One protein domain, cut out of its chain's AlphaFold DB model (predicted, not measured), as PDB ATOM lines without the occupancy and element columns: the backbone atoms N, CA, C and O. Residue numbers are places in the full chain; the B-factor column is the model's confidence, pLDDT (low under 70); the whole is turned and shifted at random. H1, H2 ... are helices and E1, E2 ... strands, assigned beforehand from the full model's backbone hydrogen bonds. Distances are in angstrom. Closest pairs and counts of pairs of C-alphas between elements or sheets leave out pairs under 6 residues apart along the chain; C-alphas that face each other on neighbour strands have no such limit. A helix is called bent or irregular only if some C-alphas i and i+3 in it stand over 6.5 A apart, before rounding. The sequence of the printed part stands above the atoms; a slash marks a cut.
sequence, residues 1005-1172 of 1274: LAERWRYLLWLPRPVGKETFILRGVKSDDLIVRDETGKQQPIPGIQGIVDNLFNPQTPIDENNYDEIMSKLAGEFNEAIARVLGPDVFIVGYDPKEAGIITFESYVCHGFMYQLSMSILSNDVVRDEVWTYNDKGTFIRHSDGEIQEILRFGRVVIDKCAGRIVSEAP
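Overview. This is residues 1005 to 1172 of the 1274 residues of an uncharacterized protein of 'Candidatus Kapabacteria' thiocyanatum (UniProt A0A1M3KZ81). Two strongly twisted sheets stand partly face to face as a sandwich, and the helical hairpin H1 and H2 covers one side of it, H1 over E2 of the larger sheet and H2 packed on E4 of that sheet and on E5 at the edge of the smaller one. The larger sheet, E2, E3, E4, E7, E8, E9 and E10, branches at the long bent strand E7; the smaller has the order E5 - E6 - E1 - E11 - E12, and in both sheets neighbours are antiparallel. The printed part has 168 residues with two named helices and twelve named strands, in the order E1 E2 E3 E4 H1 H2 E5 E6 E7 E8 E9 E10 E11 E12, and its class is mixed, helices and strands. It is compact, with a radius of gyration of the C-alphas of 16.1 A, and elongated in outline, with spans of 50 by 31 by 31 A.

Arrangement. E1, residues 1005 to 1012, is an inner strand between antiparallel neighbours E6, residues 1103 to 1109, and E11, residues 1155 to 1161; N 1007 and O 1108 are 2.8 A apart, as are N 1006 and O 1160, both within hydrogen-bond range. The edge strands are E5, residues 1092 to 1095, with N 1093 and O 1107 at 2.8 A, and E12, residues 1166 to 1170, with N 1159 and O 1169 at 2.8 A. In the branched sheet, E7, residues 1113 to 1124, has on one side E2, residues 1025 to 1031, and E3, residues 1034 to 1037, and on the other side E8, residues 1127 to 1136. Across the neighbours E2 and E7, N 1027 and O 1121 are within hydrogen-bond range at 2.8 A; across the neighbours E3 and E7, N 1035 and O 1115 are within hydrogen-bond range at 2.9 A. E4, residues 1043 to 1046, forms a hairpin with E3, with N 1044 and O 1036 at 2.8 A. E9, residues 1139 to 1143, and E10, residues 1149 to 1153, complete a meander E7 E8 E9 E10, each strand the antiparallel neighbour of the one before; N 1118 and O 1133 are 2.9 A apart, N 1134 and O 1141 2.8 A, and N 1140 and O 1152 2.8 A. The facing parts of the two sheets are 10.9 A centre to centre, their strands at 31 degrees. H1, residues 1049 to 1056, is on the branched sheet at a height of 7.8 A, over E2 and along the strands; the closest C-alphas are those of Ser 1031 and Gln 1050, 5.0 A. H2, residues 1068 to 1087, touches H1 at a shallow tilt of 28 degrees, opposite ways, closest at the C-alphas of Leu 1056 and Ile 1071, 6.6 A. The closest C-alphas of H2 and E5 are those of Ala 1076 and Val 1094, 5.3 A; those of H2 and E4 are Ile 1046 and Ile 1083, 6.0 A. In H1 every O i to N i+4 pair is within hydrogen-bond range, in H2 15 of 16.

Along the chain. E1 begins at C-alpha 1005, (271.840, 218.382, 219.006), and is 23.6 A long. E2 runs on into E3 at 32 degrees. H2 is 28.1 A long. E7, 33.5 A long, bends by 58 degrees at residue 1121, and E8 is 28.4 A long. E10 runs on into E11 at 48 degrees, and E12 ends at C-alpha 1170, (261.951, 212.934, 225.875).

Size, cuts and confidence. The C-alphas farthest apart, those of Asp 1126 and Ala 1164, are 51.3 A apart. The printed part has no cut. The links E1 to E2 and H1 to H2 are long. Mean pLDDT of the printed part is 83.7; 15 residues are under 70, among them residues 1124 to 1127 and 1145 to 1148.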
ATOM      1  N   LEU A1005     273.094 218.348 218.258       87.94
ATOM      2  CA  LEU A1005     271.840 218.382 219.006       87.94
ATOM      3  C   LEU A1005     270.677 218.786 218.096       87.94
ATOM      4  O   LEU A1005     270.603 219.906 217.587       87.94
ATOM      5  N   ALA A1006     269.726 217.873 217.934       91.00
ATOM      6  CA  ALA A1006     268.464 218.094 217.244       91.00
ATOM      7  C   ALA A1006     267.278 218.043 218.204       91.00
ATOM      8  O   ALA A1006     267.299 217.340 219.213       91.00
ATOM      9  N   GLU A1007     266.220 218.774 217.873       92.56
ATOM     10  CA  GLU A1007     264.926 218.658 218.524       92.56
ATOM     11  C   GLU A1007     263.854 218.203 217.540       92.56
ATOM     12  O   GLU A1007     263.731 218.732 216.437       92.56
ATOM     13  N   ARG A1008     263.053 217.231 217.973       92.75
ATOM     14  CA  ARG A1008     261.846 216.760 217.301       92.75
ATOM     15  C   ARG A1008     260.626 217.226 218.077       92.75
ATOM     16  O   ARG A1008     260.530 216.998 219.284       92.75
ATOM     17  N   TRP A1009     259.683 217.837 217.372       91.25
ATOM     18  CA  TRP A1009     258.429 218.343 217.926       91.25
ATOM     19  C   TRP A1009     257.228 217.809 217.149       91.25
ATOM     20  O   TRP A1009     257.319 217.588 215.941       91.25
ATOM     21  N   ARG A1010     256.100 217.633 217.842       87.56
ATOM     22  CA  ARG A1010     254.795 217.283 217.269       87.56
ATOM     23  C   ARG A1010     253.990 218.539 216.937       87.56
ATOM     24  O   ARG A1010     253.958 219.492 217.720       87.56
ATOM     25  N   TYR A1011     253.313 218.484 215.797       87.31
ATOM     26  CA  TYR A1011     252.425 219.504 215.249       87.31
ATOM     27  C   TYR A1011     251.142 218.835 214.745       87.31
ATOM     28  O   TYR A1011     251.131 217.646 214.420       87.31
ATOM     29  N   LEU A1012     250.061 219.605 214.654       81.44
ATOM     30  CA  LEU A1012     248.804 219.136 214.077       81.44
ATOM     31  C   LEU A1012     248.943 218.993 212.552       81.44
ATOM     32  O   LEU A1012     249.347 219.941 211.877       81.44
ATOM     33  N   LEU A1013     248.611 217.829 212.003       83.25
ATOM     34  CA  LEU A1013     248.596 217.608 210.557       83.25
ATOM     35  C   LEU A1013     247.386 218.322 209.924       83.25
ATOM     36  O   LEU A1013     246.286 218.300 210.472       83.25
ATOM     37  N   TRP A1014     247.613 218.973 208.783       81.81
ATOM     38  CA  TRP A1014     246.651 219.870 208.129       81.81
ATOM     39  C   TRP A1014     245.417 219.163 207.561       81.81
ATOM     40  O   TRP A1014     244.345 219.756 207.483       81.81
ATOM     41  N   LEU A1015     245.555 217.887 207.200       81.50
ATOM     42  CA  LEU A1015     244.435 217.002 206.909       81.50
ATOM     43  C   LEU A1015     244.243 216.076 208.120       81.50
ATOM     44  O   LEU A1015     245.215 215.444 208.537       81.50
ATOM     45  N   PRO A1016     243.037 215.971 208.704       75.50
ATOM     46  CA  PRO A1016     242.743 214.945 209.697       75.50
ATOM     47  C   PRO A1016     242.566 213.573 209.027       75.50
ATOM     48  O   PRO A1016     242.263 213.486 207.837       75.50
ATOM     49  N   ARG A1017     242.698 212.485 209.797       75.19
ATOM     50  CA  ARG A1017     242.390 211.128 209.315       75.19
ATOM     51  C   ARG A1017     240.877 211.006 209.037       75.19
ATOM     52  O   ARG A1017     240.112 211.281 209.962       75.19
ATOM     53  N   PRO A1018     240.435 210.573 207.838       73.81
ATOM     54  CA  PRO A1018     239.042 210.198 207.594       73.81
ATOM     55  C   PRO A1018     238.683 208.966 208.428       73.81
ATOM     56  O   PRO A1018     239.502 208.051 208.529       73.81
ATOM     57  N   VAL A1019     237.477 208.912 209.005       63.22
ATOM     58  CA  VAL A1019     237.056 207.744 209.801       63.22
ATOM     59  C   VAL A1019     235.642 207.288 209.433       63.22
ATOM     60  O   VAL A1019     234.668 208.035 209.563       63.22
ATOM     61  N   GLY A1020     235.503 206.022 209.040       71.12
ATOM     62  CA  GLY A1020     234.265 205.408 208.568       71.12
ATOM     63  C   GLY A1020     234.082 205.553 207.054       71.12
ATOM     64  O   GLY A1020     234.903 205.086 206.275       71.12
ATOM     65  N   LYS A1021     232.972 206.169 206.627       68.56
ATOM     66  CA  LYS A1021     232.660 206.437 205.204       68.56
ATOM     67  C   LYS A1021     233.161 207.807 204.703       68.56
ATOM     68  O   LYS A1021     232.861 208.185 203.576       68.56
ATOM     69  N   GLU A1022     233.839 208.583 205.546       68.94
ATOM     70  CA  GLU A1022     234.325 209.918 205.181       68.94
ATOM     71  C   GLU A1022     235.392 209.837 204.084       68.94
ATOM     72  O   GLU A1022     236.292 208.999 204.146       68.94
ATOM     73  N   THR A1023     235.311 210.743 203.108       78.44
ATOM     74  CA  THR A1023     236.366 210.945 202.110       78.44
ATOM     75  C   THR A1023     236.688 212.430 201.957       78.44
ATOM     76  O   THR A1023     235.808 213.288 202.093       78.44
ATOM     77  N   PHE A1024     237.954 212.746 201.682       79.88
ATOM     78  CA  PHE A1024     238.394 214.092 201.310       79.88
ATOM     79  C   PHE A1024     238.770 214.132 199.832       79.88
ATOM     80  O   PHE A1024     239.536 213.295 199.358       79.88
ATOM     81  N   ILE A1025     238.265 215.131 199.110       81.06
ATOM     82  CA  ILE A1025     238.651 215.418 197.726       81.06
ATOM     83  C   ILE A1025     239.285 216.806 197.713       81.06
ATOM     84  O   ILE A1025     238.610 217.816 197.899       81.06
ATOM     85  N   LEU A1026     240.596 216.876 197.505       81.44
ATOM     86  CA  LEU A1026     241.305 218.153 197.443       81.44
ATOM     87  C   LEU A1026     241.090 218.764 196.054       81.44
ATOM     88  O   LEU A1026     241.582 218.248 195.058       81.44
ATOM     89  N   ARG A1027     240.322 219.859 195.974       78.75
ATOM     90  CA  ARG A1027     240.030 220.577 194.716       78.75
ATOM     91  C   ARG A1027     241.235 221.370 194.199       78.75
ATOM     92  O   ARG A1027     241.281 221.719 193.023       78.75
ATOM     93  N   GLY A1028     242.207 221.624 195.069       75.50
ATOM     94  CA  GLY A1028     243.535 222.117 194.726       75.50
ATOM     95  C   GLY A1028     244.353 222.368 195.986       75.50
ATOM     96  O   GLY A1028     243.813 222.836 196.988       75.50
ATOM     97  N   VAL A1029     245.652 222.078 195.939       84.12
ATOM     98  CA  VAL A1029     246.597 222.408 197.010       84.12
ATOM     99  C   VAL A1029     247.756 223.176 196.395       84.12
ATOM    100  O   VAL A1029     248.347 222.747 195.409       84.12
ATOM    101  N   LYS A1030     248.079 224.328 196.972       87.19
ATOM    102  CA  LYS A1030     249.313 225.050 196.682       87.19
ATOM    103  C   LYS A1030     250.202 224.983 197.903       87.19
ATOM    104  O   LYS A1030     249.745 225.266 199.006       87.19
ATOM    105  N   SER A1031     251.454 224.632 197.700       90.00
ATOM    106  CA  SER A1031     252.475 224.599 198.726       90.00
ATOM    107  C   SER A1031     253.583 225.559 198.344       90.00
ATOM    108  O   SER A1031     254.118 225.478 197.240       90.00
ATOM    109  N   ASP A1032     253.968 226.415 199.279       90.38
ATOM    110  CA  ASP A1032     255.238 227.117 199.180       90.38
ATOM    111  C   ASP A1032     256.387 226.113 199.403       90.38
ATOM    112  O   ASP A1032     256.191 225.025 199.965       90.38
ATOM    113  N   ASP A1033     257.596 226.468 198.967       89.19
ATOM    114  CA  ASP A1033     258.795 225.697 199.297       89.19
ATOM    115  C   ASP A1033     259.021 225.720 200.822       89.19
ATOM    116  O   ASP A1033     258.910 226.764 201.472       89.19
ATOM    117  N   LEU A1034     259.386 224.575 201.407       91.75
ATOM    118  CA  LEU A1034     259.853 224.510 202.795       91.75
ATOM    119  C   LEU A1034     261.142 225.334 202.912       91.75
ATOM    120  O   LEU A1034     262.122 225.042 202.234       91.75
ATOM    121  N   ILE A1035     261.168 226.340 203.784       92.94
ATOM    122  CA  ILE A1035     262.359 227.151 204.046       92.94
ATOM    123  C   ILE A1035     262.980 226.688 205.358       92.94
ATOM    124  O   ILE A1035     262.373 226.839 206.419       92.94
ATOM    125  N   VAL A1036     264.212 226.184 205.306       91.88
ATOM    126  CA  VAL A1036     265.029 225.921 206.500       91.88
ATOM    127  C   VAL A1036     266.037 227.058 206.668       91.88
ATOM    128  O   VAL A1036     266.628 227.531 205.700       91.88
ATOM    129  N   ARG A1037     266.205 227.537 207.898       92.06
ATOM    130  CA  ARG A1037     267.157 228.580 208.291       92.06
ATOM    131  C   ARG A1037     268.271 227.928 209.098       92.06
ATOM    132  O   ARG A1037     267.985 227.390 210.167       92.06
ATOM    133  N   ASP A1038     269.500 227.979 208.595       86.38
ATOM    134  CA  ASP A1038     270.669 227.422 209.282       86.38
ATOM    135  C   ASP A1038     271.125 228.281 210.480       86.38
ATOM    136  O   ASP A1038     270.587 229.360 210.750       86.38
ATOM    137  N   GLU A1039     272.136 227.791 211.199       79.94
ATOM    138  CA  GLU A1039     272.747 228.443 212.367       79.94
ATOM    139  C   GLU A1039     273.359 229.830 212.078       79.94
ATOM    140  O   GLU A1039     273.495 230.650 212.986       79.94
ATOM    141  N   THR A1040     273.667 230.138 210.812       81.25
ATOM    142  CA  THR A1040     274.143 231.463 210.373       81.25
ATOM    143  C   THR A1040     272.996 232.427 210.044       81.25
ATOM    144  O   THR A1040     273.224 233.595 209.728       81.25
ATOM    145  N   GLY A1041     271.747 231.952 210.114       78.81
ATOM    146  CA  GLY A1041     270.548 232.691 209.727       78.81
ATOM    147  C   GLY A1041     270.252 232.656 208.224       78.81
ATOM    148  O   GLY A1041     269.292 233.295 207.781       78.81
ATOM    149  N   LYS A1042     271.033 231.917 207.429       86.69
ATOM    150  CA  LYS A1042     270.843 231.803 205.981       86.69
ATOM    151  C   LYS A1042     269.643 230.907 205.687       86.69
ATOM    152  O   LYS A1042     269.516 229.805 206.212       86.69
ATOM    153  N   GLN A1043     268.754 231.398 204.829       89.50
ATOM    154  CA  GLN A1043     267.562 230.673 204.397       89.50
ATOM    155  C   GLN A1043     267.877 229.797 203.180       89.50
ATOM    156  O   GLN A1043     268.485 230.253 202.210       89.50
ATOM    157  N   GLN A1044     267.443 228.543 203.237       91.06
ATOM    158  CA  GLN A1044     267.587 227.532 202.199       91.06
ATOM    159  C   GLN A1044     266.185 226.989 201.867       91.06
ATOM    160  O   GLN A1044     265.643 226.203 202.648       91.06
ATOM    161  N   PRO A1045     265.564 227.431 200.756       91.00
ATOM    162  CA  PRO A1045     264.325 226.834 200.274       91.00
ATOM    163  C   PRO A1045     264.602 225.432 199.720       91.00
ATOM    164  O   PRO A1045     265.617 225.207 199.055       91.00
ATOM    165  N   ILE A1046     263.691 224.499 199.983       93.12
ATOM    166  CA  ILE A1046     263.677 223.152 199.412       93.12
ATOM    167  C   ILE A1046     262.765 223.190 198.177       93.12
ATOM    168  O   ILE A1046     261.548 223.232 198.347       93.12
ATOM    169  N   PRO A1047     263.312 223.208 196.947       85.69
ATOM    170  CA  PRO A1047     262.515 223.391 195.745       85.69
ATOM    171  C   PRO A1047     261.778 222.110 195.353       85.69
ATOM    172  O   PRO A1047     262.291 220.999 195.507       85.69
ATOM    173  N   GLY A1048     260.604 222.276 194.748       86.25
ATOM    174  CA  GLY A1048     259.832 221.174 194.160       86.25
ATOM    175  C   GLY A1048     258.833 220.517 195.114       86.25
ATOM    176  O   GLY A1048     258.174 219.555 194.722       86.25
ATOM    177  N   ILE A1049     258.663 221.068 196.319       91.50
ATOM    178  CA  ILE A1049     257.679 220.610 197.308       91.50
ATOM    179  C   ILE A1049     256.246 220.661 196.744       91.50
ATOM    180  O   ILE A1049     255.501 219.695 196.894       91.50
ATOM    181  N   GLN A1050     255.896 221.714 195.993       89.94
ATOM    182  CA  GLN A1050     254.628 221.807 195.251       89.94
ATOM    183  C   GLN A1050     254.372 220.578 194.362       89.94
ATOM    184  O   GLN A1050     253.277 220.030 194.385       89.94
ATOM    185  N   GLY A1051     255.380 220.097 193.624       88.25
ATOM    186  CA  GLY A1051     255.219 218.959 192.714       88.25
ATOM    187  C   GLY A1051     254.973 217.629 193.434       88.25
ATOM    188  O   GLY A1051     254.241 216.786 192.924       88.25
ATOM    189  N   ILE A1052     255.535 217.454 194.634       90.44
ATOM    190  CA  ILE A1052     255.243 216.302 195.505       90.44
ATOM    191  C   ILE A1052     253.783 216.363 195.971       90.44
ATOM    192  O   ILE A1052     253.051 215.376 195.882       90.44
ATOM    193  N   VAL A1053     253.344 217.541 196.419       89.56
ATOM    194  CA  VAL A1053     251.967 217.780 196.869       89.56
ATOM    195  C   VAL A1053     250.962 217.549 195.731       89.56
ATOM    196  O   VAL A1053     249.993 216.823 195.936       89.56
ATOM    197  N   ASP A1054     251.214 218.064 194.523       86.50
ATOM    198  CA  ASP A1054     250.351 217.858 193.347       86.50
ATOM    199  C   ASP A1054     250.228 216.380 192.942       86.50
ATOM    200  O   ASP A1054     249.147 215.922 192.563       86.50
ATOM    201  N   ASN A1055     251.325 215.619 193.030       86.25
ATOM    202  CA  ASN A1055     251.339 214.195 192.686       86.25
ATOM    203  C   ASN A1055     250.564 213.340 193.700       86.25
ATOM    204  O   ASN A1055     249.845 212.421 193.304       86.25
ATOM    205  N   LEU A1056     250.720 213.621 194.999       87.19
ATOM    206  CA  LEU A1056     250.113 212.834 196.079       87.19
ATOM    207  C   LEU A1056     248.651 213.207 196.353       87.19
ATOM    208  O   LEU A1056     247.871 212.346 196.755       87.19
ATOM    209  N   PHE A1057     248.266 214.462 196.115       86.38
ATOM    210  CA  PHE A1057     246.942 215.005 196.433       86.38
ATOM    211  C   PHE A1057     246.134 215.370 195.178       86.38
ATOM    212  O   PHE A1057     245.495 216.420 195.099       86.38
ATOM    213  N   ASN A1058     246.155 214.476 194.187       78.25
ATOM    214  CA  ASN A1058     245.419 214.627 192.935       78.25
ATOM    215  C   ASN A1058     243.887 214.679 193.178       78.25
ATOM    216  O   ASN A1058     243.341 213.735 193.755       78.25
ATOM    217  N   PRO A1059     243.157 215.695 192.661       72.94
ATOM    218  CA  PRO A1059     241.698 215.808 192.797       72.94
ATOM    219  C   PRO A1059     240.878 214.601 192.303       72.94
ATOM    220  O   PRO A1059     239.701 214.489 192.629       72.94
ATOM    221  N   GLN A1060     241.464 213.715 191.490       73.94
ATOM    222  CA  GLN A1060     240.820 212.497 190.979       73.94
ATOM    223  C   GLN A1060     240.879 211.302 191.949       73.94
ATOM    224  O   GLN A1060     240.338 210.242 191.639       73.94
ATOM    225  N   THR A1061     241.557 211.419 193.095       78.88
ATOM    226  CA  THR A1061     241.728 210.321 194.060       78.88
ATOM    227  C   THR A1061     241.181 210.728 195.431       78.88
ATOM    228  O   THR A1061     241.835 211.489 196.142       78.88
ATOM    229  N   PRO A1062     239.986 210.240 195.824       83.94
ATOM    230  CA  PRO A1062     239.448 210.472 197.160       83.94
ATOM    231  C   PRO A1062     240.352 209.868 198.237       83.94
ATOM    232  O   PRO A1062     240.822 208.735 198.104       83.94
ATOM    233  N   ILE A1063     240.568 210.615 199.314       86.75
ATOM    234  CA  ILE A1063     241.361 210.190 200.469       86.75
ATOM    235  C   ILE A1063     240.404 209.606 201.506       86.75
ATOM    236  O   ILE A1063     239.526 210.323 201.986       86.75
ATOM    237  N   ASP A1064     240.562 208.329 201.837       85.00
ATOM    238  CA  ASP A1064     239.698 207.560 202.738       85.00
ATOM    239  C   ASP A1064     240.506 206.921 203.886       85.00
ATOM    240  O   ASP A1064     241.732 207.030 203.947       85.00
ATOM    241  N   GLU A1065     239.832 206.255 204.828       82.25
ATOM    242  CA  GLU A1065     240.497 205.635 205.987       82.25
ATOM    243  C   GLU A1065     241.526 204.545 205.601       82.25
ATOM    244  O   GLU A1065     242.421 204.241 206.397       82.25
ATOM    245  N   ASN A1066     241.427 203.983 204.387       83.88
ATOM    246  CA  ASN A1066     242.271 202.897 203.891       83.88
ATOM    247  C   ASN A1066     243.560 203.411 203.231       83.88
ATOM    248  O   ASN A1066     244.611 202.793 203.394       83.88
ATOM    249  N   ASN A1067     243.491 204.516 202.478       88.00
ATOM    250  CA  ASN A1067     244.630 205.064 201.734       88.00
ATOM    251  C   ASN A1067     245.354 206.220 202.453       88.00
ATOM    252  O   ASN A1067     246.512 206.503 202.139       88.00
ATOM    253  N   TYR A1068     244.723 206.850 203.450       87.50
ATOM    254  CA  TYR A1068     245.263 208.018 204.152       87.50
ATOM    255  C   TYR A1068     246.652 207.788 204.773       87.50
ATOM    256  O   TYR A1068     247.567 208.582 204.545       87.50
ATOM    257  N   ASP A1069     246.835 206.693 205.522       87.81
ATOM    258  CA  ASP A1069     248.111 206.404 206.198       87.81
ATOM    259  C   ASP A1069     249.244 206.165 205.178       87.81
ATOM    260  O   ASP A1069     250.400 206.516 205.431       87.81
ATOM    261  N   GLU A1070     248.926 205.608 204.002       89.56
ATOM    262  CA  GLU A1070     249.880 205.396 202.906       89.56
ATOM    263  C   GLU A1070     250.280 206.727 202.252       89.56
ATOM    264  O   GLU A1070     251.470 206.984 202.056       89.56
ATOM    265  N   ILE A1071     249.304 207.595 201.961       90.19
ATOM    266  CA  ILE A1071     249.526 208.919 201.356       90.19
ATOM    267  C   ILE A1071     250.381 209.797 202.279       90.19
ATOM    268  O   ILE A1071     251.356 210.395 201.826       90.19
ATOM    269  N   MET A1072     250.081 209.832 203.581       91.25
ATOM    270  CA  MET A1072     250.845 210.637 204.544       91.25
ATOM    271  C   MET A1072     252.252 210.082 204.798       91.25
ATOM    272  O   MET A1072     253.203 210.855 204.942       91.25
ATOM    273  N   SER A1073     252.422 208.756 204.765       91.06
ATOM    274  CA  SER A1073     253.751 208.129 204.812       91.06
ATOM    275  C   SER A1073     254.586 208.471 203.570       91.06
ATOM    276  O   SER A1073     255.770 208.787 203.699       91.06
ATOM    277  N   LYS A1074     253.974 208.464 202.376       92.50
ATOM    278  CA  LYS A1074     254.619 208.892 201.123       92.50
ATOM    279  C   LYS A1074     254.997 210.371 201.148       92.50
ATOM    280  O   LYS A1074     256.127 210.694 200.801       92.50
ATOM    281  N   LEU A1075     254.114 211.245 201.641       92.12
ATOM    282  CA  LEU A1075     254.385 212.679 201.773       92.12
ATOM    283  C   LEU A1075     255.636 212.945 202.618       92.12
ATOM    284  O   LEU A1075     256.538 213.656 202.176       92.12
ATOM    285  N   ALA A1076     255.717 212.343 203.808       92.81
ATOM    286  CA  ALA A1076     256.884 212.476 204.676       92.81
ATOM    287  C   ALA A1076     258.159 211.914 204.014       92.81
ATOM    288  O   ALA A1076     259.219 212.535 204.093       92.81
ATOM    289  N   GLY A1077     258.057 210.774 203.321       93.00
ATOM    290  CA  GLY A1077     259.163 210.168 202.573       93.00
ATOM    291  C   GLY A1077     259.700 211.057 201.448       93.00
ATOM    292  O   GLY A1077     260.892 211.366 201.426       93.00
ATOM    293  N   GLU A1078     258.834 211.521 200.547       94.75
ATOM    294  CA  GLU A1078     259.220 212.370 199.412       94.75
ATOM    295  C   GLU A1078     259.726 213.750 199.864       94.75
ATOM    296  O   GLU A1078     260.684 214.271 199.288       94.75
ATOM    297  N   PHE A1079     259.168 214.313 200.945       94.12
ATOM    298  CA  PHE A1079     259.714 215.523 201.570       94.12
ATOM    299  C   PHE A1079     261.138 215.274 202.069       94.12
ATOM    300  O   PHE A1079     262.035 216.051 201.747       94.12
ATOM    301  N   ASN A1080     261.376 214.181 202.801       95.12
ATOM    302  CA  ASN A1080     262.712 213.831 203.289       95.12
ATOM    303  C   ASN A1080     263.711 213.607 202.147       95.12
ATOM    304  O   ASN A1080     264.861 214.026 202.267       95.12
ATOM    305  N   GLU A1081     263.296 213.022 201.020       93.50
ATOM    306  CA  GLU A1081     264.145 212.939 199.828       93.50
ATOM    307  C   GLU A1081     264.485 214.318 199.247       93.50
ATOM    308  O   GLU A1081     265.648 214.580 198.932       93.50
ATOM    309  N   ALA A1082     263.498 215.208 199.097       92.56
ATOM    310  CA  ALA A1082     263.719 216.560 198.587       92.56
ATOM    311  C   ALA A1082     264.648 217.366 199.509       92.56
ATOM    312  O   ALA A1082     265.603 217.986 199.041       92.56
ATOM    313  N   ILE A1083     264.426 217.283 200.823       93.12
ATOM    314  CA  ILE A1083     265.270 217.894 201.854       93.12
ATOM    315  C   ILE A1083     266.700 217.346 201.780       93.12
ATOM    316  O   ILE A1083     267.654 218.124 201.715       93.12
ATOM    317  N   ALA A1084     266.867 216.020 201.740       90.81
ATOM    318  CA  ALA A1084     268.181 215.380 201.749       90.81
ATOM    319  C   ALA A1084     269.026 215.725 200.512       90.81
ATOM    320  O   ALA A1084     270.252 215.773 200.610       90.81
ATOM    321  N   ARG A1085     268.400 216.030 199.364       91.31
ATOM    322  CA  ARG A1085     269.094 216.507 198.151       91.31
ATOM    323  C   ARG A1085     269.673 217.923 198.295       91.31
ATOM    324  O   ARG A1085     270.615 218.246 197.577       91.31
ATOM    325  N   VAL A1086     269.125 218.759 199.182       91.31
ATOM    326  CA  VAL A1086     269.525 220.173 199.352       91.31
ATOM    327  C   VAL A1086     270.384 220.383 200.598       91.31
ATOM    328  O   VAL A1086     271.397 221.076 200.535       91.31
ATOM    329  N   LEU A1087     269.972 219.806 201.729       88.06
ATOM    330  CA  LEU A1087     270.612 219.994 203.035       88.06
ATOM    331  C   LEU A1087     271.515 218.822 203.436       88.06
ATOM    332  O   LEU A1087     272.358 218.978 204.313       88.06
ATOM    333  N   GLY A1088     271.357 217.664 202.795       85.31
ATOM    334  CA  GLY A1088     271.940 216.399 203.234       85.31
ATOM    335  C   GLY A1088     270.999 215.606 204.154       85.31
ATOM    336  O   GLY A1088     270.055 216.167 204.725       85.31
ATOM    337  N   PRO A1089     271.222 214.287 204.292       78.06
ATOM    338  CA  PRO A1089     270.433 213.448 205.187       78.06
ATOM    339  C   PRO A1089     270.567 213.914 206.644       78.06
ATOM    340  O   PRO A1089     271.588 214.465 207.058       78.06
ATOM    341  N   ASP A1090     269.516 213.676 207.422       82.00
ATOM    342  CA  ASP A1090     269.413 213.961 208.857       82.00
ATOM    343  C   ASP A1090     269.486 215.441 209.289       82.00
ATOM    344  O   ASP A1090     269.473 215.702 210.493       82.00
ATOM    345  N   VAL A1091     269.532 216.424 208.377       87.00
ATOM    346  CA  VAL A1091     269.572 217.857 208.759       87.00
ATOM    347  C   VAL A1091     268.203 218.396 209.174       87.00
ATOM    348  O   VAL A1091     268.086 219.102 210.179       87.00
ATOM    349  N   PHE A1092     267.168 218.037 208.421       92.94
ATOM    350  CA  PHE A1092     265.771 218.293 208.745       92.94
ATOM    351  C   PHE A1092     264.975 217.042 208.354       92.94
ATOM    352  O   PHE A1092     265.208 216.492 207.279       92.94
ATOM    353  N   ILE A1093     264.095 216.554 209.228       93.56
ATOM    354  CA  ILE A1093     263.321 215.327 209.002       93.56
ATOM    355  C   ILE A1093     261.846 215.601 209.284       93.56
ATOM    356  O   ILE A1093     261.478 216.094 210.352       93.56
ATOM    357  N   VAL A1094     261.001 215.243 208.324       94.31
ATOM    358  CA  VAL A1094     259.547 215.182 208.445       94.31
ATOM    359  C   VAL A1094     259.168 213.752 208.819       94.31
ATOM    360  O   VAL A1094     259.502 212.811 208.103       94.31
ATOM    361  N   GLY A1095     258.493 213.567 209.949       92.06
ATOM    362  CA  GLY A1095     258.091 212.249 210.440       92.06
ATOM    363  C   GLY A1095     256.580 212.120 210.591       92.06
ATOM    364  O   GLY A1095     255.914 213.040 211.071       92.06
ATOM    365  N   TYR A1096     256.058 210.951 210.241       91.19
ATOM    366  CA  TYR A1096     254.659 210.566 210.389       91.19
ATOM    367  C   TYR A1096     254.594 209.133 210.944       91.19
ATOM    368  O   TYR A1096     255.318 208.260 210.466       91.19
ATOM    369  N   ASP A1097     253.760 208.896 211.960       83.94
ATOM    370  CA  ASP A1097     253.480 207.563 212.515       83.94
ATOM    371  C   ASP A1097     251.973 207.287 212.365       83.94
ATOM    372  O   ASP A1097     251.176 208.014 212.964       83.94
ATOM    373  N   PRO A1098     251.551 206.243 211.623       79.75
ATOM    374  CA  PRO A1098     250.143 205.851 211.511       79.75
ATOM    375  C   PRO A1098     249.438 205.602 212.857       79.75
ATOM    376  O   PRO A1098     248.219 205.721 212.951       79.75
ATOM    377  N   LYS A1099     250.184 205.279 213.926       73.88
ATOM    378  CA  LYS A1099     249.641 205.124 215.291       73.88
ATOM    379  C   LYS A1099     249.334 206.456 215.974       73.88
ATOM    380  O   LYS A1099     248.559 206.480 216.925       73.88
ATOM    381  N   GLU A1100     249.931 207.545 215.498       67.69
ATOM    382  CA  GLU A1100     249.715 208.923 215.950       67.69
ATOM    383  C   GLU A1100     249.003 209.732 214.845       67.69
ATOM    384  O   GLU A1100     249.313 210.897 214.596       67.69
ATOM    385  N   ALA A1101     248.053 209.101 214.144       61.91
ATOM    386  CA  ALA A1101     247.365 209.692 213.000       61.91
ATOM    387  C   ALA A1101     246.729 211.060 213.320       61.91
ATOM    388  O   ALA A1101     246.023 211.225 214.314       61.91
ATOM    389  N   GLY A1102     246.972 212.038 212.441       71.50
ATOM    390  CA  GLY A1102     246.626 213.449 212.667       71.50
ATOM    391  C   GLY A1102     247.768 214.281 213.269       71.50
ATOM    392  O   GLY A1102     247.619 215.490 213.431       71.50
ATOM    393  N   ILE A1103     248.922 213.669 213.559       82.12
ATOM    394  CA  ILE A1103     250.147 214.356 213.980       82.12
ATOM    395  C   ILE A1103     251.197 214.283 212.867       82.12
ATOM    396  O   ILE A1103     251.404 213.240 212.250       82.12
ATOM    397  N   ILE A1104     251.896 215.396 212.649       89.69
ATOM    398  CA  ILE A1104     253.153 215.449 211.900       89.69
ATOM    399  C   ILE A1104     254.278 215.860 212.849       89.69
ATOM    400  O   ILE A1104     254.072 216.637 213.785       89.69
ATOM    401  N   THR A1105     255.475 215.330 212.633       92.62
ATOM    402  CA  THR A1105     256.666 215.724 213.387       92.62
ATOM    403  C   THR A1105     257.668 216.420 212.488       92.62
ATOM    404  O   THR A1105     257.902 215.994 211.360       92.62
ATOM    405  N   PHE A1106     258.276 217.476 213.018       94.56
ATOM    406  CA  PHE A1106     259.427 218.129 212.413       94.56
ATOM    407  C   PHE A1106     260.605 217.990 213.370       94.56
ATOM    408  O   PHE A1106     260.493 218.307 214.559       94.56
ATOM    409  N   GLU A1107     261.713 217.477 212.849       94.06
ATOM    410  CA  GLU A1107     262.981 217.327 213.547       94.06
ATOM    411  C   GLU A1107     264.052 218.163 212.850       94.06
ATOM    412  O   GLU A1107     264.302 217.991 211.660       94.06
ATOM    413  N   SER A1108     264.703 219.051 213.592       92.69
ATOM    414  CA  SER A1108     265.754 219.939 213.088       92.69
ATOM    415  C   SER A1108     266.839 220.120 214.139       92.69
ATOM    416  O   SER A1108     266.590 219.915 215.327       92.69
ATOM    417  N   TYR A1109     268.044 220.533 213.743       92.12
ATOM    418  CA  TYR A1109     269.048 220.946 214.729       92.12
ATOM    419  C   TYR A1109     268.530 222.107 215.601       92.12
ATOM    420  O   TYR A1109     267.770 222.950 215.124       92.12
ATOM    421  N   VAL A1110     268.912 222.154 216.884       89.12
ATOM    422  CA  VAL A1110     268.313 223.078 217.879       89.12
ATOM    423  C   VAL A1110     268.552 224.563 217.593       89.12
ATOM    424  O   VAL A1110     267.823 225.407 218.107       89.12
ATOM    425  N   CYS A1111     269.562 224.883 216.785       85.62
ATOM    426  CA  CYS A1111     269.884 226.238 216.344       85.62
ATOM    427  C   CYS A1111     269.404 226.549 214.911       85.62
ATOM    428  O   CYS A1111     269.622 227.654 214.417       85.62
ATOM    429  N   HIS A1112     268.692 225.617 214.263       90.31
ATOM    430  CA  HIS A1112     267.999 225.850 212.994       90.31
ATOM    431  C   HIS A1112     266.550 226.303 213.233       90.31
ATOM    432  O   HIS A1112     265.899 225.902 214.195       90.31
ATOM    433  N   GLY A1113     266.020 227.118 212.320       88.62
ATOM    434  CA  GLY A1113     264.589 227.428 212.239       88.62
ATOM    435  C   GLY A1113     263.979 226.898 210.947       88.62
ATOM    436  O   GLY A1113     264.702 226.541 210.019       88.62
ATOM    437  N   PHE A1114     262.653 226.889 210.842       94.56
ATOM    438  CA  PHE A1114     261.984 226.584 209.578       94.56
ATOM    439  C   PHE A1114     260.664 227.337 209.427       94.56
ATOM    440  O   PHE A1114     260.102 227.841 210.403       94.56
ATOM    441  N   MET A1115     260.184 227.399 208.190       93.12
ATOM    442  CA  MET A1115     258.852 227.863 207.836       93.12
ATOM    443  C   MET A1115     258.347 227.070 206.631       93.12
ATOM    444  O   MET A1115     259.056 226.925 205.637       93.12
ATOM    445  N   TYR A1116     257.123 226.568 206.719       94.69
ATOM    446  CA  TYR A1116     256.453 225.831 205.653       94.69
ATOM    447  C   TYR A1116     254.999 226.282 205.582       94.69
ATOM    448  O   TYR A1116     254.320 226.287 206.605       94.69
ATOM    449  N   GLN A1117     254.532 226.696 204.408       92.81
ATOM    450  CA  GLN A1117     253.175 227.200 204.220       92.81
ATOM    451  C   GLN A1117     252.505 226.492 203.045       92.81
ATOM    452  O   GLN A1117     253.129 226.239 202.018       92.81
ATOM    453  N   LEU A1118     251.221 226.192 203.202       92.12
ATOM    454  CA  LEU A1118     250.384 225.617 202.160       92.12
ATOM    455  C   LEU A1118     248.967 226.188 202.248       92.12
ATOM    456  O   LEU A1118     248.450 226.432 203.334       92.12
ATOM    457  N   SER A1119     248.337 226.402 201.100       87.88
ATOM    458  CA  SER A1119     246.937 226.799 200.968       87.88
ATOM    459  C   SER A1119     246.178 225.728 200.200       87.88
ATOM    460  O   SER A1119     246.620 225.332 199.121       87.88
ATOM    461  N   MET A1120     245.035 225.284 200.703       84.25
ATOM    462  CA  MET A1120     244.253 224.216 200.079       84.25
ATOM    463  C   MET A1120     242.793 224.608 199.906       84.25
ATOM    464  O   MET A1120     242.293 225.447 200.647       84.25
ATOM    465  N   SER A1121     242.121 223.920 198.986       81.44
ATOM    466  CA  SER A1121     240.668 223.874 198.865       81.44
ATOM    467  C   SER A1121     240.209 222.423 199.055       81.44
ATOM    468  O   SER A1121     240.409 221.593 198.163       81.44
ATOM    469  N   ILE A1122     239.652 222.076 200.221       77.25
ATOM    470  CA  ILE A1122     239.145 220.718 200.507       77.25
ATOM    471  C   ILE A1122     237.645 220.656 200.224       77.25
ATOM    472  O   ILE A1122     236.897 221.486 200.731       77.25
ATOM    473  N   LEU A1123     237.197 219.640 199.489       72.69
ATOM    474  CA  LEU A1123     235.806 219.194 199.464       72.69
ATOM    475  C   LEU A1123     235.627 218.018 200.434       72.69
ATOM    476  O   LEU A1123     236.339 217.016 200.342       72.69
ATOM    477  N   SER A1124     234.656 218.129 201.336       63.75
ATOM    478  CA  SER A1124     234.277 217.068 202.273       63.75
ATOM    479  C   SER A1124     232.785 217.168 202.581       63.75
ATOM    480  O   SER A1124     232.344 218.224 203.029       63.75
ATOM    481  N   ASN A1125     232.021 216.096 202.335       62.44
ATOM    482  CA  ASN A1125     230.554 216.068 202.474       62.44
ATOM    483  C   ASN A1125     229.893 217.311 201.829       62.44
ATOM    484  O   ASN A1125     229.211 218.089 202.491       62.44
ATOM    485  N   ASP A1126     230.225 217.558 200.557       63.03
ATOM    486  CA  ASP A1126     229.801 218.700 199.728       63.03
ATOM    487  C   ASP A1126     230.135 220.124 200.225       63.03
ATOM    488  O   ASP A1126     229.859 221.108 199.535       63.03
ATOM    489  N   VAL A1127     230.844 220.264 201.350       61.06
ATOM    490  CA  VAL A1127     231.387 221.546 201.820       61.06
ATOM    491  C   VAL A1127     232.785 221.772 201.244       61.06
ATOM    492  O   VAL A1127     233.683 220.953 201.438       61.06
ATOM    493  N   VAL A1128     232.978 222.909 200.564       72.44
ATOM    494  CA  VAL A1128     234.295 223.412 200.141       72.44
ATOM    495  C   VAL A1128     234.868 224.313 201.231       72.44
ATOM    496  O   VAL A1128     234.173 225.216 201.696       72.44
ATOM    497  N   ARG A1129     236.132 224.109 201.618       70.00
ATOM    498  CA  ARG A1129     236.863 225.003 202.528       70.00
ATOM    499  C   ARG A1129     238.215 225.401 201.969       70.00
ATOM    500  O   ARG A1129     239.005 224.527 201.618       70.00
ATOM    501  N   ASP A1130     238.470 226.706 201.974       79.88
ATOM    502  CA  ASP A1130     239.762 227.292 201.640       79.88
ATOM    503  C   ASP A1130     240.498 227.681 202.930       79.88
ATOM    504  O   ASP A1130     240.016 228.515 203.698       79.88
ATOM    505  N   GLU A1131     241.657 227.072 203.179       83.31
ATOM    506  CA  GLU A1131     242.446 227.257 204.407       83.31
ATOM    507  C   GLU A1131     243.933 227.444 204.064       83.31
ATOM    508  O   GLU A1131     244.459 226.774 203.171       83.31
ATOM    509  N   VAL A1132     244.635 228.328 204.787       88.12
ATOM    510  CA  VAL A1132     246.100 228.494 204.691       88.12
ATOM    511  C   VAL A1132     246.757 228.060 205.994       88.12
ATOM    512  O   VAL A1132     246.530 228.664 207.039       88.12
ATOM    513  N   TRP A1133     247.597 227.033 205.925       91.19
ATOM    514  CA  TRP A1133     248.315 226.445 207.048       91.19
ATOM    515  C   TRP A1133     249.796 226.829 206.988       91.19
ATOM    516  O   TRP A1133     250.451 226.619 205.969       91.19
ATOM    517  N   THR A1134     250.341 227.354 208.084       92.81
ATOM    518  CA  THR A1134     251.757 227.720 208.237       92.81
ATOM    519  C   THR A1134     252.363 226.998 209.440       92.81
ATOM    520  O   THR A1134     251.882 227.140 210.561       92.81
ATOM    521  N   TYR A1135     253.455 226.270 209.235       94.19
ATOM    522  CA  TYR A1135     254.247 225.589 210.261       94.19
ATOM    523  C   TYR A1135     255.582 226.306 210.463       94.19
ATOM    524  O   TYR A1135     256.226 226.671 209.479       94.19
ATOM    525  N   ASN A1136     256.015 226.505 211.711       92.62
ATOM    526  CA  ASN A1136     257.301 227.136 212.031       92.62
ATOM    527  C   ASN A1136     257.828 226.764 213.435       92.62
ATOM    528  O   ASN A1136     257.256 225.938 214.141       92.62
ATOM    529  N   ASP A1137     258.906 227.431 213.862       84.62
ATOM    530  CA  ASP A1137     259.564 227.299 215.172       84.62
ATOM    531  C   ASP A1137     258.715 227.710 216.403       84.62
ATOM    532  O   ASP A1137     259.149 227.522 217.546       84.62
ATOM    533  N   LYS A1138     257.491 228.218 216.213       80.38
ATOM    534  CA  LYS A1138     256.523 228.511 217.287       80.38
ATOM    535  C   LYS A1138     255.381 227.496 217.341       80.38
ATOM    536  O   LYS A1138     254.956 227.120 218.434       80.38
ATOM    537  N   GLY A1139     254.912 227.023 216.189       83.75
ATOM    538  CA  GLY A1139     253.744 226.150 216.114       83.75
ATOM    539  C   GLY A1139     253.129 226.059 214.720       83.75
ATOM    540  O   GLY A1139     253.806 226.255 213.711       83.75
ATOM    541  N   THR A1140     251.831 225.763 214.685       85.69
ATOM    542  CA  THR A1140     250.988 225.802 213.486       85.69
ATOM    543  C   THR A1140     250.054 227.008 213.557       85.69
ATOM    544  O   THR A1140     249.437 227.261 214.588       85.69
ATOM    545  N   PHE A1141     249.932 227.740 212.455       84.62
ATOM    546  CA  PHE A1141     249.029 228.874 212.285       84.62
ATOM    547  C   PHE A1141     248.082 228.556 211.132       84.62
ATOM    548  O   PHE A1141     248.540 228.215 210.045       84.62
ATOM    549  N   ILE A1142     246.778 228.660 211.362       83.88
ATOM    550  CA  ILE A1142     245.741 228.402 210.359       83.88
ATOM    551  C   ILE A1142     245.041 229.726 210.076       83.88
ATOM    552  O   ILE A1142     244.627 230.403 211.017       83.88
ATOM    553  N   ARG A1143     244.916 230.105 208.806       83.00
ATOM    554  CA  ARG A1143     244.079 231.219 208.357       83.00
ATOM    555  C   ARG A1143     242.877 230.665 207.604       83.00
ATOM    556  O   ARG A1143     243.048 230.037 206.557       83.00
ATOM    557  N   HIS A1144     241.693 230.923 208.143       77.62
ATOM    558  CA  HIS A1144     240.412 230.515 207.569       77.62
ATOM    559  C   HIS A1144     239.969 231.475 206.454       77.62
ATOM    560  O   HIS A1144     240.522 232.569 206.294       77.62
ATOM    561  N   SER A1145     238.969 231.075 205.665       67.81
ATOM    562  CA  SER A1145     238.460 231.839 204.515       67.81
ATOM    563  C   SER A1145     237.787 233.174 204.877       67.81
ATOM    564  O   SER A1145     237.675 234.053 204.023       67.81
ATOM    565  N   ASP A1146     237.383 233.354 206.136       68.38
ATOM    566  CA  ASP A1146     236.869 234.609 206.704       68.38
ATOM    567  C   ASP A1146     237.977 235.573 207.182       68.38
ATOM    568  O   ASP A1146     237.705 236.736 207.490       68.38
ATOM    569  N   GLY A1147     239.232 235.112 207.203       69.94
ATOM    570  CA  GLY A1147     240.395 235.857 207.671       69.94
ATOM    571  C   GLY A1147     240.758 235.654 209.146       69.94
ATOM    572  O   GLY A1147     241.749 236.252 209.578       69.94
ATOM    573  N   GLU A1148     240.038 234.830 209.921       68.12
ATOM    574  CA  GLU A1148     240.455 234.493 211.290       68.12
ATOM    575  C   GLU A1148     241.787 233.717 211.276       68.12
ATOM    576  O   GLU A1148     242.035 232.881 210.404       68.12
ATOM    577  N   ILE A1149     242.666 234.014 212.245       71.75
ATOM    578  CA  ILE A1149     243.952 233.334 212.436       71.75
ATOM    579  C   ILE A1149     243.941 232.573 213.766       71.75
ATOM    580  O   ILE A1149     243.782 233.161 214.837       71.75
ATOM    581  N   GLN A1150     244.173 231.267 213.683       71.94
ATOM    582  CA  GLN A1150     244.185 230.309 214.785       71.94
ATOM    583  C   GLN A1150     245.616 229.799 215.016       71.94
ATOM    584  O   GLN A1150     246.242 229.274 214.099       71.94
ATOM    585  N   GLU A1151     246.144 229.956 216.234       76.56
ATOM    586  CA  GLU A1151     247.504 229.540 216.625       76.56
ATOM    587  C   GLU A1151     247.478 228.261 217.475       76.56
ATOM    588  O   GLU A1151     246.649 228.105 218.374       76.56
ATOM    589  N   ILE A1152     248.407 227.347 217.193       73.75
ATOM    590  CA  ILE A1152     248.539 226.025 217.812       73.75
ATOM    591  C   ILE A1152     250.000 225.821 218.215       73.75
ATOM    592  O   ILE A1152     250.868 225.689 217.355       73.75
ATOM    593  N   LEU A1153     250.292 225.757 219.514       73.12
ATOM    594  CA  LEU A1153     251.661 225.538 219.991       73.12
ATOM    595  C   LEU A1153     252.151 224.110 219.700       73.12
ATOM    596  O   LEU A1153     251.419 223.134 219.874       73.12
ATOM    597  N   ARG A1154     253.427 223.989 219.317       80.62
ATOM    598  CA  ARG A1154     254.127 222.701 219.175       80.62
ATOM    599  C   ARG A1154     254.271 221.977 220.520       80.62
ATOM    600  O   ARG A1154     254.471 222.613 221.555       80.62
ATOM    601  N   PHE A1155     254.203 220.645 220.518       78.69
ATOM    602  CA  PHE A1155     254.197 219.826 221.743       78.69
ATOM    603  C   PHE A1155     255.075 218.565 221.636       78.69
ATOM    604  O   PHE A1155     255.615 218.251 220.579       78.69
ATOM    605  N   GLY A1156     255.254 217.839 222.747       76.38
ATOM    606  CA  GLY A1156     255.933 216.533 222.753       76.38
ATOM    607  C   GLY A1156     257.418 216.557 222.360       76.38
ATOM    608  O   GLY A1156     257.843 215.707 221.583       76.38
ATOM    609  N   ARG A1157     258.194 217.527 222.870       87.00
ATOM    610  CA  ARG A1157     259.627 217.692 222.562       87.00
ATOM    611  C   ARG A1157     260.447 216.430 222.858       87.00
ATOM    612  O   ARG A1157     260.399 215.900 223.970       87.00
ATOM    613  N   VAL A1158     261.282 216.042 221.899       87.00
ATOM    614  CA  VAL A1158     262.361 215.059 222.063       87.00
ATOM    615  C   VAL A1158     263.672 215.698 221.614       87.00
ATOM    616  O   VAL A1158     263.733 216.241 220.517       87.00
ATOM    617  N   VAL A1159     264.713 215.648 222.444       89.38
ATOM    618  CA  VAL A1159     266.065 216.118 222.113       89.38
ATOM    619  C   VAL A1159     266.942 214.913 221.791       89.38
ATOM    620  O   VAL A1159     266.987 213.950 222.559       89.38
ATOM    621  N   ILE A1160     267.629 214.961 220.655       89.44
ATOM    622  CA  ILE A1160     268.393 213.864 220.059       89.44
ATOM    623  C   ILE A1160     269.827 214.339 219.831       89.44
ATOM    624  O   ILE A1160     270.058 215.375 219.219       89.44
ATOM    625  N   ASP A1161     270.788 213.559 220.302       85.56
ATOM    626  CA  ASP A1161     272.218 213.727 220.068       85.56
ATOM    627  C   ASP A1161     272.581 212.882 218.838       85.56
ATOM    628  O   ASP A1161     272.681 211.652 218.908       85.56
ATOM    629  N   LYS A1162     272.710 213.549 217.682       83.06
ATOM    630  CA  LYS A1162     273.034 212.935 216.380       83.06
ATOM    631  C   LYS A1162     274.519 212.592 216.227       83.06
ATOM    632  O   LYS A1162     274.889 211.992 215.219       83.06
ATOM    633  N   CYS A1163     275.353 212.945 217.204       78.56
ATOM    634  CA  CYS A1163     276.752 212.536 217.278       78.56
ATOM    635  C   CYS A1163     276.881 211.154 217.926       78.56
ATOM    636  O   CYS A1163     277.541 210.271 217.385       78.56
ATOM    637  N   ALA A1164     276.198 210.946 219.055       78.19
ATOM    638  CA  ALA A1164     276.176 209.681 219.785       78.19
ATOM    639  C   ALA A1164     275.005 208.754 219.398       78.19
ATOM    640  O   ALA A1164     274.908 207.645 219.923       78.19
ATOM    641  N   GLY A1165     274.102 209.192 218.513       79.94
ATOM    642  CA  GLY A1165     272.979 208.391 218.009       79.94
ATOM    643  C   GLY A1165     271.928 208.050 219.072       79.94
ATOM    644  O   GLY A1165     271.356 206.960 219.043       79.94
ATOM    645  N   ARG A1166     271.691 208.947 220.038       80.44
ATOM    646  CA  ARG A1166     270.866 208.679 221.231       80.44
ATOM    647  C   ARG A1166     269.883 209.805 221.545       80.44
ATOM    648  O   ARG A1166     270.128 210.969 221.244       80.44
ATOM    649  N   ILE A1167     268.792 209.467 222.224       80.56
ATOM    650  CA  ILE A1167     267.875 210.456 222.806       80.56
ATOM    651  C   ILE A1167     268.513 211.014 224.088       80.56
ATOM    652  O   ILE A1167     268.940 210.252 224.953       80.56
ATOM    653  N   VAL A1168     268.584 212.343 224.196       81.81
ATOM    654  CA  VAL A1168     269.100 213.079 225.365       81.81
ATOM    655  C   VAL A1168     267.984 213.345 226.371       81.81
ATOM    656  O   VAL A1168     268.183 213.200 227.575       81.81
ATOM    657  N   SER A1169     266.799 213.721 225.885       78.94
ATOM    658  CA  SER A1169     265.594 213.872 226.702       78.94
ATOM    659  C   SER A1169     264.326 213.679 225.866       78.94
ATOM    660  O   SER A1169     264.274 214.045 224.696       78.94
ATOM    661  N   GLU A1170     263.287 213.098 226.463       77.50
ATOM    662  CA  GLU A1170     261.951 212.934 225.875       77.50
ATOM    663  C   GLU A1170     260.937 213.449 226.900       77.50
ATOM    664  O   GLU A1170     260.934 213.008 228.051       77.50
ATOM    665  N   ALA A1171     260.093 214.410 226.511       67.69
ATOM    666  CA  ALA A1171     258.972 214.825 227.348       67.69
ATOM    667  C   ALA A1171     258.005 213.635 227.529       67.69
ATOM    668  O   ALA A1171     257.727 212.931 226.554       67.69
ATOM    669  N   PRO A1172     257.476 213.378 228.743       51.84
ATOM    670  CA  PRO A1172     256.703 212.171 229.014       51.84
ATOM    671  C   PRO A1172     255.479 212.073 228.096       51.84
ATOM    672  O   PRO A1172     254.668 212.996 228.029       51.84
TER     673      PRO A1172